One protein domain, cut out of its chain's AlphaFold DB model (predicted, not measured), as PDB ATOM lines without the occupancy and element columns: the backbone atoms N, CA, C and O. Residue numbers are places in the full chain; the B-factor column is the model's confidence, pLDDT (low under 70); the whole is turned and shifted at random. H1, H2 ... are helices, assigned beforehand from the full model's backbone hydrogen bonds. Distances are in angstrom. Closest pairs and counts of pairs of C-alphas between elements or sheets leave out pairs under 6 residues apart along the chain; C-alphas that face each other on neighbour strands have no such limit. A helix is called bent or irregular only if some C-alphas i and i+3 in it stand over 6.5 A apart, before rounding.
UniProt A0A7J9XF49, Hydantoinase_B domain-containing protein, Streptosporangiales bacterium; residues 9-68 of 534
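What this domain is: This is residues 9 to 68 of the 534 residues of the protein "Hydantoinase_B domain-containing protein" of Streptosporangiales bacterium (UniProt A0A7J9XF49). A long straight helix, H2, makes the longest axis, and a short helix, H1, meets it near one end through a tight turn, the two forming a lopsided V. A stretch with no named element, residues 9 to 25, leads into the short arm of the V, and the far part of H2 sticks out as a free arm. The printed part has 60 residues with two named helices, H1 then H2, and no named strand, and its class is all helix. The whole is loose, with a radius of gyration of the C-alphas of 14.9 A, and spans 46 by 22 by 19 A.

Where its parts are: The printed part begins at Glu 9, C-alpha at (171.261, 146.455, 173.625). Residues 9 to 25 hold a short antiparallel pairing, residues 19 to 20 with residues 23 to 24. H1 is residues 26 to 34, 11.6 A from first to last C-alpha, beginning at (179.092, 162.742, 187.975). H2 is residues 39 to 67, 41.7 A long, from C-alpha 39 at (184.556, 154.389, 179.484) to C-alpha 67 at (172.489, 190.922, 163.352).

How they stand to each other: H1 and H2 are close but not clearly touching, with 2 pairs of C-alphas within 8 A. Their closest C-alphas, those of Ala 33 and Pro 39, are 4.9 A apart, while their centres are 21.2 A apart. They run opposite ways at a steep tilt of 41 degrees. In H1 and H2 every O i to N i+4 pair is within hydrogen-bond range. Neither helix is bent.

The domain as a whole: The outline is a rod, and the two C-alphas farthest apart, those of Arg 37 and His 67, are 46.8 A apart. Residues 51 to 68, of which 51 to 67 belong to H2, stand free; the other 42 residues span 30 by 21 by 15 A. The link from H1 to H2, 4 residues, is tight. The printed part has no cut, its mean pLDDT is 94.7, and no printed residue is under 70.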
ATOM      1  N   GLU A   9     170.499 145.534 174.479       91.62
ATOM      2  CA  GLU A   9     171.261 146.455 173.625       91.62
ATOM      3  C   GLU A   9     172.073 147.492 174.411       91.62
ATOM      4  O   GLU A   9     172.432 148.543 173.882       91.62
ATOM      5  N   GLY A  10     172.397 147.174 175.666       90.00
ATOM      6  CA  GLY A  10     173.222 148.007 176.535       90.00
ATOM      7  C   GLY A  10     172.429 149.060 177.307       90.00
ATOM      8  O   GLY A  10     171.228 148.925 177.551       90.00
ATOM      9  N   ILE A  11     173.133 150.106 177.744       91.38
ATOM     10  CA  ILE A  11     172.563 151.142 178.603       91.38
ATOM     11  C   ILE A  11     171.564 152.029 177.848       91.38
ATOM     12  O   ILE A  11     171.822 152.512 176.746       91.38
ATOM     13  N   ARG A  12     170.414 152.291 178.478       89.75
ATOM     14  CA  ARG A  12     169.373 153.177 177.947       89.75
ATOM     15  C   ARG A  12     169.182 154.368 178.867       89.75
ATOM     16  O   ARG A  12     168.723 154.220 179.994       89.75
ATOM     17  N   LEU A  13     169.471 155.555 178.348       89.69
ATOM     18  CA  LEU A  13     169.290 156.814 179.061       89.69
ATOM     19  C   LEU A  13     168.184 157.630 178.389       89.69
ATOM     20  O   LEU A  13     168.195 157.849 177.177       89.69
ATOM     21  N   ARG A  14     167.211 158.092 179.179       91.38
ATOM     22  CA  ARG A  14     166.290 159.153 178.740       91.38
ATOM     23  C   ARG A  14     167.080 160.460 178.579       91.38
ATOM     24  O   ARG A  14     168.124 160.592 179.222       91.38
ATOM     25  N   PRO A  15     166.592 161.439 177.791       93.69
ATOM     26  CA  PRO A  15     167.218 162.757 177.713       93.69
ATOM     27  C   PRO A  15     167.475 163.334 179.113       93.69
ATOM     28  O   PRO A  15     166.545 163.692 179.830       93.69
ATOM     29  N   THR A  16     168.748 163.369 179.506       93.94
ATOM     30  CA  THR A  16     169.212 163.734 180.850       93.94
ATOM     31  C   THR A  16     170.399 164.677 180.706       93.94
ATOM     32  O   THR A  16     171.207 164.540 179.788       93.94
ATOM     33  N   LYS A  17     170.509 165.671 181.591       94.81
ATOM     34  CA  LYS A  17     171.618 166.631 181.552       94.81
ATOM     35  C   LYS A  17     172.902 165.970 182.055       94.81
ATOM     36  O   LYS A  17     173.037 165.757 183.258       94.81
ATOM     37  N   LEU A  18     173.832 165.710 181.135       95.62
ATOM     38  CA  LEU A  18     175.196 165.293 181.470       95.62
ATOM     39  C   LEU A  18     176.015 166.453 182.051       95.62
ATOM     40  O   LEU A  18     176.775 166.254 182.983       95.62
ATOM     41  N   VAL A  19     175.840 167.671 181.536       96.06
ATOM     42  CA  VAL A  19     176.494 168.880 182.056       96.06
ATOM     43  C   VAL A  19     175.418 169.886 182.452       96.06
ATOM     44  O   VAL A  19     174.512 170.186 181.666       96.06
ATOM     45  N   ARG A  20     175.493 170.422 183.670       95.62
ATOM     46  CA  ARG A  20     174.566 171.423 184.206       95.62
ATOM     47  C   ARG A  20     175.356 172.652 184.635       95.62
ATOM     48  O   ARG A  20     176.239 172.553 185.463       95.62
ATOM     49  N   GLN A  21     175.030 173.812 184.056       93.56
ATOM     50  CA  GLN A  21     175.711 175.086 184.360       93.56
ATOM     51  C   GLN A  21     177.245 175.027 184.200       93.56
ATOM     52  O   GLN A  21     177.974 175.728 184.886       93.56
ATOM     53  N   GLY A  22     177.732 174.209 183.262       91.62
ATOM     54  CA  GLY A  22     179.164 174.018 183.017       91.62
ATOM     55  C   GLY A  22     179.819 172.925 183.866       91.62
ATOM     56  O   GLY A  22     180.951 172.557 183.569       91.62
ATOM     57  N   GLU A  23     179.108 172.362 184.843       96.06
ATOM     58  CA  GLU A  23     179.601 171.306 185.730       96.06
ATOM     59  C   GLU A  23     179.108 169.926 185.278       96.06
ATOM     60  O   GLU A  23     177.954 169.765 184.864       96.06
ATOM     61  N   LEU A  24     179.992 168.926 185.323       96.62
ATOM     62  CA  LEU A  24     179.658 167.543 184.991       96.62
ATOM     63  C   LEU A  24     178.742 166.952 186.068       96.62
ATOM     64  O   LEU A  24     179.016 167.053 187.258       96.62
ATOM     65  N   ASN A  25     177.665 166.303 185.640       97.12
ATOM     66  CA  ASN A  25     176.838 165.477 186.505       97.12
ATOM     67  C   ASN A  25     177.501 164.102 186.665       97.12
ATOM     68  O   ASN A  25     177.290 163.209 185.839       97.12
ATOM     69  N   GLU A  26     178.322 163.962 187.707       96.50
ATOM     70  CA  GLU A  26     179.092 162.742 187.975       96.50
ATOM     71  C   GLU A  26     178.201 161.517 188.188       96.50
ATOM     72  O   GLU A  26     178.541 160.448 187.699       96.50
ATOM     73  N   ASP A  27     177.021 161.658 188.801       95.62
ATOM     74  CA  ASP A  27     176.104 160.528 189.011       95.62
ATOM     75  C   ASP A  27     175.650 159.910 187.681       95.62
ATOM     76  O   ASP A  27     175.643 158.691 187.501       95.62
ATOM     77  N   VAL A  28     175.298 160.761 186.711       95.00
ATOM     78  CA  VAL A  28     174.889 160.315 185.370       95.00
ATOM     79  C   VAL A  28     176.073 159.727 184.611       95.00
ATOM     80  O   VAL A  28     175.913 158.723 183.915       95.00
ATOM     81  N   TRP A  29     177.251 160.341 184.738       95.38
ATOM     82  CA  TRP A  29     178.464 159.835 184.107       95.38
ATOM     83  C   TRP A  29     178.863 158.466 184.657       95.38
ATOM     84  O   TRP A  29     179.092 157.557 183.867       95.38
ATOM     85  N   ASN A  30     178.870 158.283 185.977       95.25
ATOM     86  CA  ASN A  30     179.267 157.034 186.626       95.25
ATOM     87  C   ASN A  30     178.342 155.880 186.224       95.25
ATOM     88  O   ASN A  30     178.825 154.825 185.830       95.25
ATOM     89  N   ILE A  31     177.021 156.106 186.177       94.44
ATOM     90  CA  ILE A  31     176.065 155.107 185.670       94.44
ATOM     91  C   ILE A  31     176.427 154.661 184.244       94.44
ATOM     92  O   ILE A  31     176.340 153.475 183.923       94.44
ATOM     93  N   PHE A  32     176.824 155.590 183.375       93.31
ATOM     94  CA  PHE A  32     177.245 155.258 182.016       93.31
ATOM     95  C   PHE A  32     178.604 154.545 181.987       93.31
ATOM     96  O   PHE A  32     178.739 153.516 181.323       93.31
ATOM     97  N   ALA A  33     179.591 155.074 182.710       92.69
ATOM     98  CA  ALA A  33     180.959 154.577 182.732       92.69
ATOM     99  C   ALA A  33     181.042 153.148 183.288       92.69
ATOM    100  O   ALA A  33     181.658 152.291 182.658       92.69
ATOM    101  N   ASP A  34     180.336 152.863 184.385       92.19
ATOM    102  CA  ASP A  34     180.313 151.551 185.047       92.19
ATOM    103  C   ASP A  34     179.683 150.449 184.176       92.19
ATOM    104  O   ASP A  34     179.928 149.262 184.379       92.19
ATOM    105  N   ASN A  35     178.876 150.833 183.182       91.38
ATOM    106  CA  ASN A  35     178.227 149.915 182.243       91.38
ATOM    107  C   ASN A  35     178.952 149.833 180.886       91.38
ATOM    108  O   ASN A  35     178.404 149.290 179.923       91.38
ATOM    109  N   SER A  36     180.182 150.348 180.793       89.19
ATOM    110  CA  SER A  36     181.009 150.314 179.587       89.19
ATOM    111  C   SER A  36     182.345 149.619 179.841       89.19
ATOM    112  O   SER A  36     182.947 149.752 180.899       89.19
ATOM    113  N   ARG A  37     182.847 148.890 178.838       86.94
ATOM    114  CA  ARG A  37     184.203 148.305 178.878       86.94
ATOM    115  C   ARG A  37     185.297 149.304 178.506       86.94
ATOM    116  O   ARG A  37     186.460 149.037 178.755       86.94
ATOM    117  N   ILE A  38     184.923 150.411 177.871       88.25
ATOM    118  CA  ILE A  38     185.848 151.430 177.358       88.25
ATOM    119  C   ILE A  38     185.369 152.841 177.750       88.25
ATOM    120  O   ILE A  38     185.123 153.681 176.877       88.25
ATOM    121  N   PRO A  39     185.125 153.116 179.047       91.81
ATOM    122  CA  PRO A  39     184.556 154.389 179.484       91.81
ATOM    123  C   PRO A  39     185.443 155.589 179.122       91.81
ATOM    124  O   PRO A  39     184.915 156.637 178.764       91.81
ATOM    125  N   GLU A  40     186.767 155.441 179.112       91.19
ATOM    126  CA  GLU A  40     187.705 156.517 178.775       91.19
ATOM    127  C   GLU A  40     187.606 156.927 177.300       91.19
ATOM    128  O   GLU A  40     187.589 158.120 176.995       91.19
ATOM    129  N   LEU A  41     187.479 155.955 176.386       90.44
ATOM    130  CA  LEU A  41     187.275 156.230 174.959       90.44
ATOM    131  C   LEU A  41     185.931 156.927 174.726       90.44
ATOM    132  O   LEU A  41     185.879 157.962 174.065       90.44
ATOM    133  N   ASN A  42     184.863 156.425 175.357       92.56
ATOM    134  CA  ASN A  42     183.550 157.068 175.277       92.56
ATOM    135  C   ASN A  42     183.573 158.495 175.848       92.56
ATOM    136  O   ASN A  42     182.909 159.384 175.316       92.56
ATOM    137  N   TRP A  43     184.337 158.740 176.920       95.00
ATOM    138  CA  TRP A  43     184.521 160.087 177.457       95.00
ATOM    139  C   TRP A  43     185.239 161.005 176.468       95.00
ATOM    140  O   TRP A  43     184.888 162.181 176.369       95.00
ATOM    141  N   GLY A  44     186.212 160.481 175.716       96.44
ATOM    142  CA  GLY A  44     186.863 161.187 174.613       96.44
ATOM    143  C   GLY A  44     185.854 161.677 173.571       96.44
ATOM    144  O   GLY A  44     185.803 162.876 173.287       96.44
ATOM    145  N   ASP A  45     184.986 160.785 173.089       94.44
ATOM    146  CA  ASP A  45     183.932 161.115 172.119       94.44
ATOM    147  C   ASP A  45     182.931 162.134 172.679       94.44
ATOM    148  O   ASP A  45     182.603 163.137 172.037       94.44
ATOM    149  N   ILE A  46     182.478 161.928 173.917       95.25
ATOM    150  CA  ILE A  46     181.580 162.854 174.615       95.25
ATOM    151  C   ILE A  46     182.234 164.232 174.774       95.25
ATOM    152  O   ILE A  46     181.601 165.253 174.502       95.25
ATOM    153  N   SER A  47     183.505 164.287 175.165       95.69
ATOM    154  CA  SER A  47     184.259 165.533 175.332       95.69
ATOM    155  C   SER A  47     184.437 166.277 174.008       95.69
ATOM    156  O   SER A  47     184.327 167.511 173.968       95.69
ATOM    157  N   ALA A  48     184.658 165.548 172.912       96.88
ATOM    158  CA  ALA A  48     184.704 166.108 171.568       96.88
ATOM    159  C   ALA A  48     183.342 166.700 171.165       96.88
ATOM    160  O   ALA A  48     183.283 167.856 170.734       96.88
ATOM    161  N   MET A  49     182.238 165.977 171.396       96.56
ATOM    162  CA  MET A  49     180.878 166.479 171.152       96.56
ATOM    163  C   MET A  49     180.564 167.732 171.982       96.56
ATOM    164  O   MET A  49     180.068 168.724 171.445       96.56
ATOM    165  N   LEU A  50     180.906 167.746 173.275       95.56
ATOM    166  CA  LEU A  50     180.737 168.916 174.146       95.56
ATOM    167  C   LEU A  50     181.545 170.123 173.645       95.56
ATOM    168  O   LEU A  50     181.067 171.258 173.690       95.56
ATOM    169  N   SER A  51     182.758 169.894 173.146       95.94
ATOM    170  CA  SER A  51     183.605 170.947 172.577       95.94
ATOM    171  C   SER A  51     183.019 171.512 171.282       95.94
ATOM    172  O   SER A  51     182.987 172.732 171.110       95.94
ATOM    173  N   ALA A  52     182.480 170.658 170.408       97.06
ATOM    174  CA  ALA A  52     181.783 171.084 169.198       97.06
ATOM    175  C   ALA A  52     180.547 171.945 169.522       97.06
ATOM    176  O   ALA A  52     180.367 173.011 168.929       97.06
ATOM    177  N   LEU A  53     179.751 171.553 170.526       95.75
ATOM    178  CA  LEU A  53     178.598 172.335 170.987       95.75
ATOM    179  C   LEU A  53     179.004 173.726 171.494       95.75
ATOM    180  O   LEU A  53     178.350 174.705 171.145       95.75
ATOM    181  N   LYS A  54     180.116 173.851 172.234       94.62
ATOM    182  CA  LYS A  54     180.654 175.159 172.670       94.62
ATOM    183  C   LYS A  54     181.053 176.051 171.492       94.62
ATOM    184  O   LYS A  54     180.876 177.268 171.541       94.62
ATOM    185  N   VAL A  55     181.603 175.470 170.423       97.56
ATOM    186  CA  VAL A  55     181.910 176.222 169.197       97.56
ATOM    187  C   VAL A  55     180.622 176.708 168.532       97.56
ATOM    188  O   VAL A  55     180.567 177.874 168.140       97.56
ATOM    189  N   GLY A  56     179.604 175.849 168.431       97.12
ATOM    190  CA  GLY A  56     178.287 176.202 167.897       97.12
ATOM    191  C   GLY A  56     177.625 177.332 168.685       97.12
ATOM    192  O   GLY A  56     177.240 178.340 168.098       97.12
ATOM    193  N   ASP A  57     177.601 177.214 170.012       95.88
ATOM    194  CA  ASP A  57     177.072 178.221 170.934       95.88
ATOM    195  C   ASP A  57     177.701 179.603 170.699       95.88
ATOM    196  O   ASP A  57     176.999 180.575 170.411       95.88
ATOM    197  N   ARG A  58     179.037 179.678 170.683       97.81
ATOM    198  CA  ARG A  58     179.769 180.922 170.405       97.81
ATOM    199  C   ARG A  58     179.465 181.492 169.017       97.81
ATOM    200  O   ARG A  58     179.394 182.707 168.853       97.81
ATOM    201  N   ARG A  59     179.332 180.642 167.993       97.94
ATOM    202  CA  ARG A  59     179.045 181.081 166.614       97.94
ATOM    203  C   ARG A  59     177.637 181.660 166.494       97.94
ATOM    204  O   ARG A  59     177.485 182.687 165.837       97.94
ATOM    205  N   ILE A  60     176.647 181.044 167.138       97.62
ATOM    206  CA  ILE A  60     175.267 181.543 167.169       97.62
ATOM    207  C   ILE A  60     175.187 182.863 167.938       97.62
ATOM    208  O   ILE A  60     174.642 183.828 167.408       97.62
ATOM    209  N   HIS A  61     175.807 182.961 169.119       97.94
ATOM    210  CA  HIS A  61     175.863 184.218 169.871       97.94
ATOM    211  C   HIS A  61     176.527 185.340 169.064       97.94
ATOM    212  O   HIS A  61     175.969 186.428 168.962       97.94
ATOM    213  N   GLY A  62     177.640 185.060 168.381       98.44
ATOM    214  CA  GLY A  62     178.286 186.047 167.512       98.44
ATOM    215  C   GLY A  62     177.438 186.477 166.303       98.44
ATOM    216  O   GLY A  62     177.613 187.583 165.795       98.44
ATOM    217  N   LEU A  63     176.515 185.640 165.812       98.06
ATOM    218  CA  LEU A  63     175.529 186.058 164.805       98.06
ATOM    219  C   LEU A  63     174.474 186.981 165.418       98.06
ATOM    220  O   LEU A  63     174.169 188.014 164.826       98.06
ATOM    221  N   ILE A  64     173.972 186.642 166.606       98.62
ATOM    222  CA  ILE A  64     172.980 187.440 167.339       98.62
ATOM    223  C   ILE A  64     173.549 188.817 167.699       98.62
ATOM    224  O   ILE A  64     172.875 189.820 167.498       98.62
ATOM    225  N   GLU A  65     174.796 188.895 168.161       98.50
ATOM    226  CA  GLU A  65     175.464 190.167 168.472       98.50
ATOM    227  C   GLU A  65     175.580 191.084 167.248       98.50
ATOM    228  O   GLU A  65     175.445 192.300 167.368       98.50
ATOM    229  N   ARG A  66     175.822 190.513 166.060       98.38
ATOM    230  CA  ARG A  66     176.004 191.285 164.821       98.38
ATOM    231  C   ARG A  66     174.701 191.668 164.132       98.38
ATOM    232  O   ARG A  66     174.646 192.728 163.515       98.38
ATOM    233  N   HIS A  67     173.698 190.796 164.172       98.12
ATOM    234  CA  HIS A  67     172.489 190.922 163.352       98.12
ATOM    235  C   HIS A  67     171.202 191.079 164.170       98.12
ATOM    236  O   HIS A  67     170.169 191.420 163.603       98.12
ATOM    237  N   GLY A  68     171.254 190.881 165.488       98.44
ATOM    238  CA  GLY A  68     170.084 190.830 166.360       98.44
ATOM    239  C   GLY A  68     169.431 189.445 166.389       98.44
ATOM    240  O   GLY A  68     169.538 188.662 165.445       98.44
TER     241      GLY A  68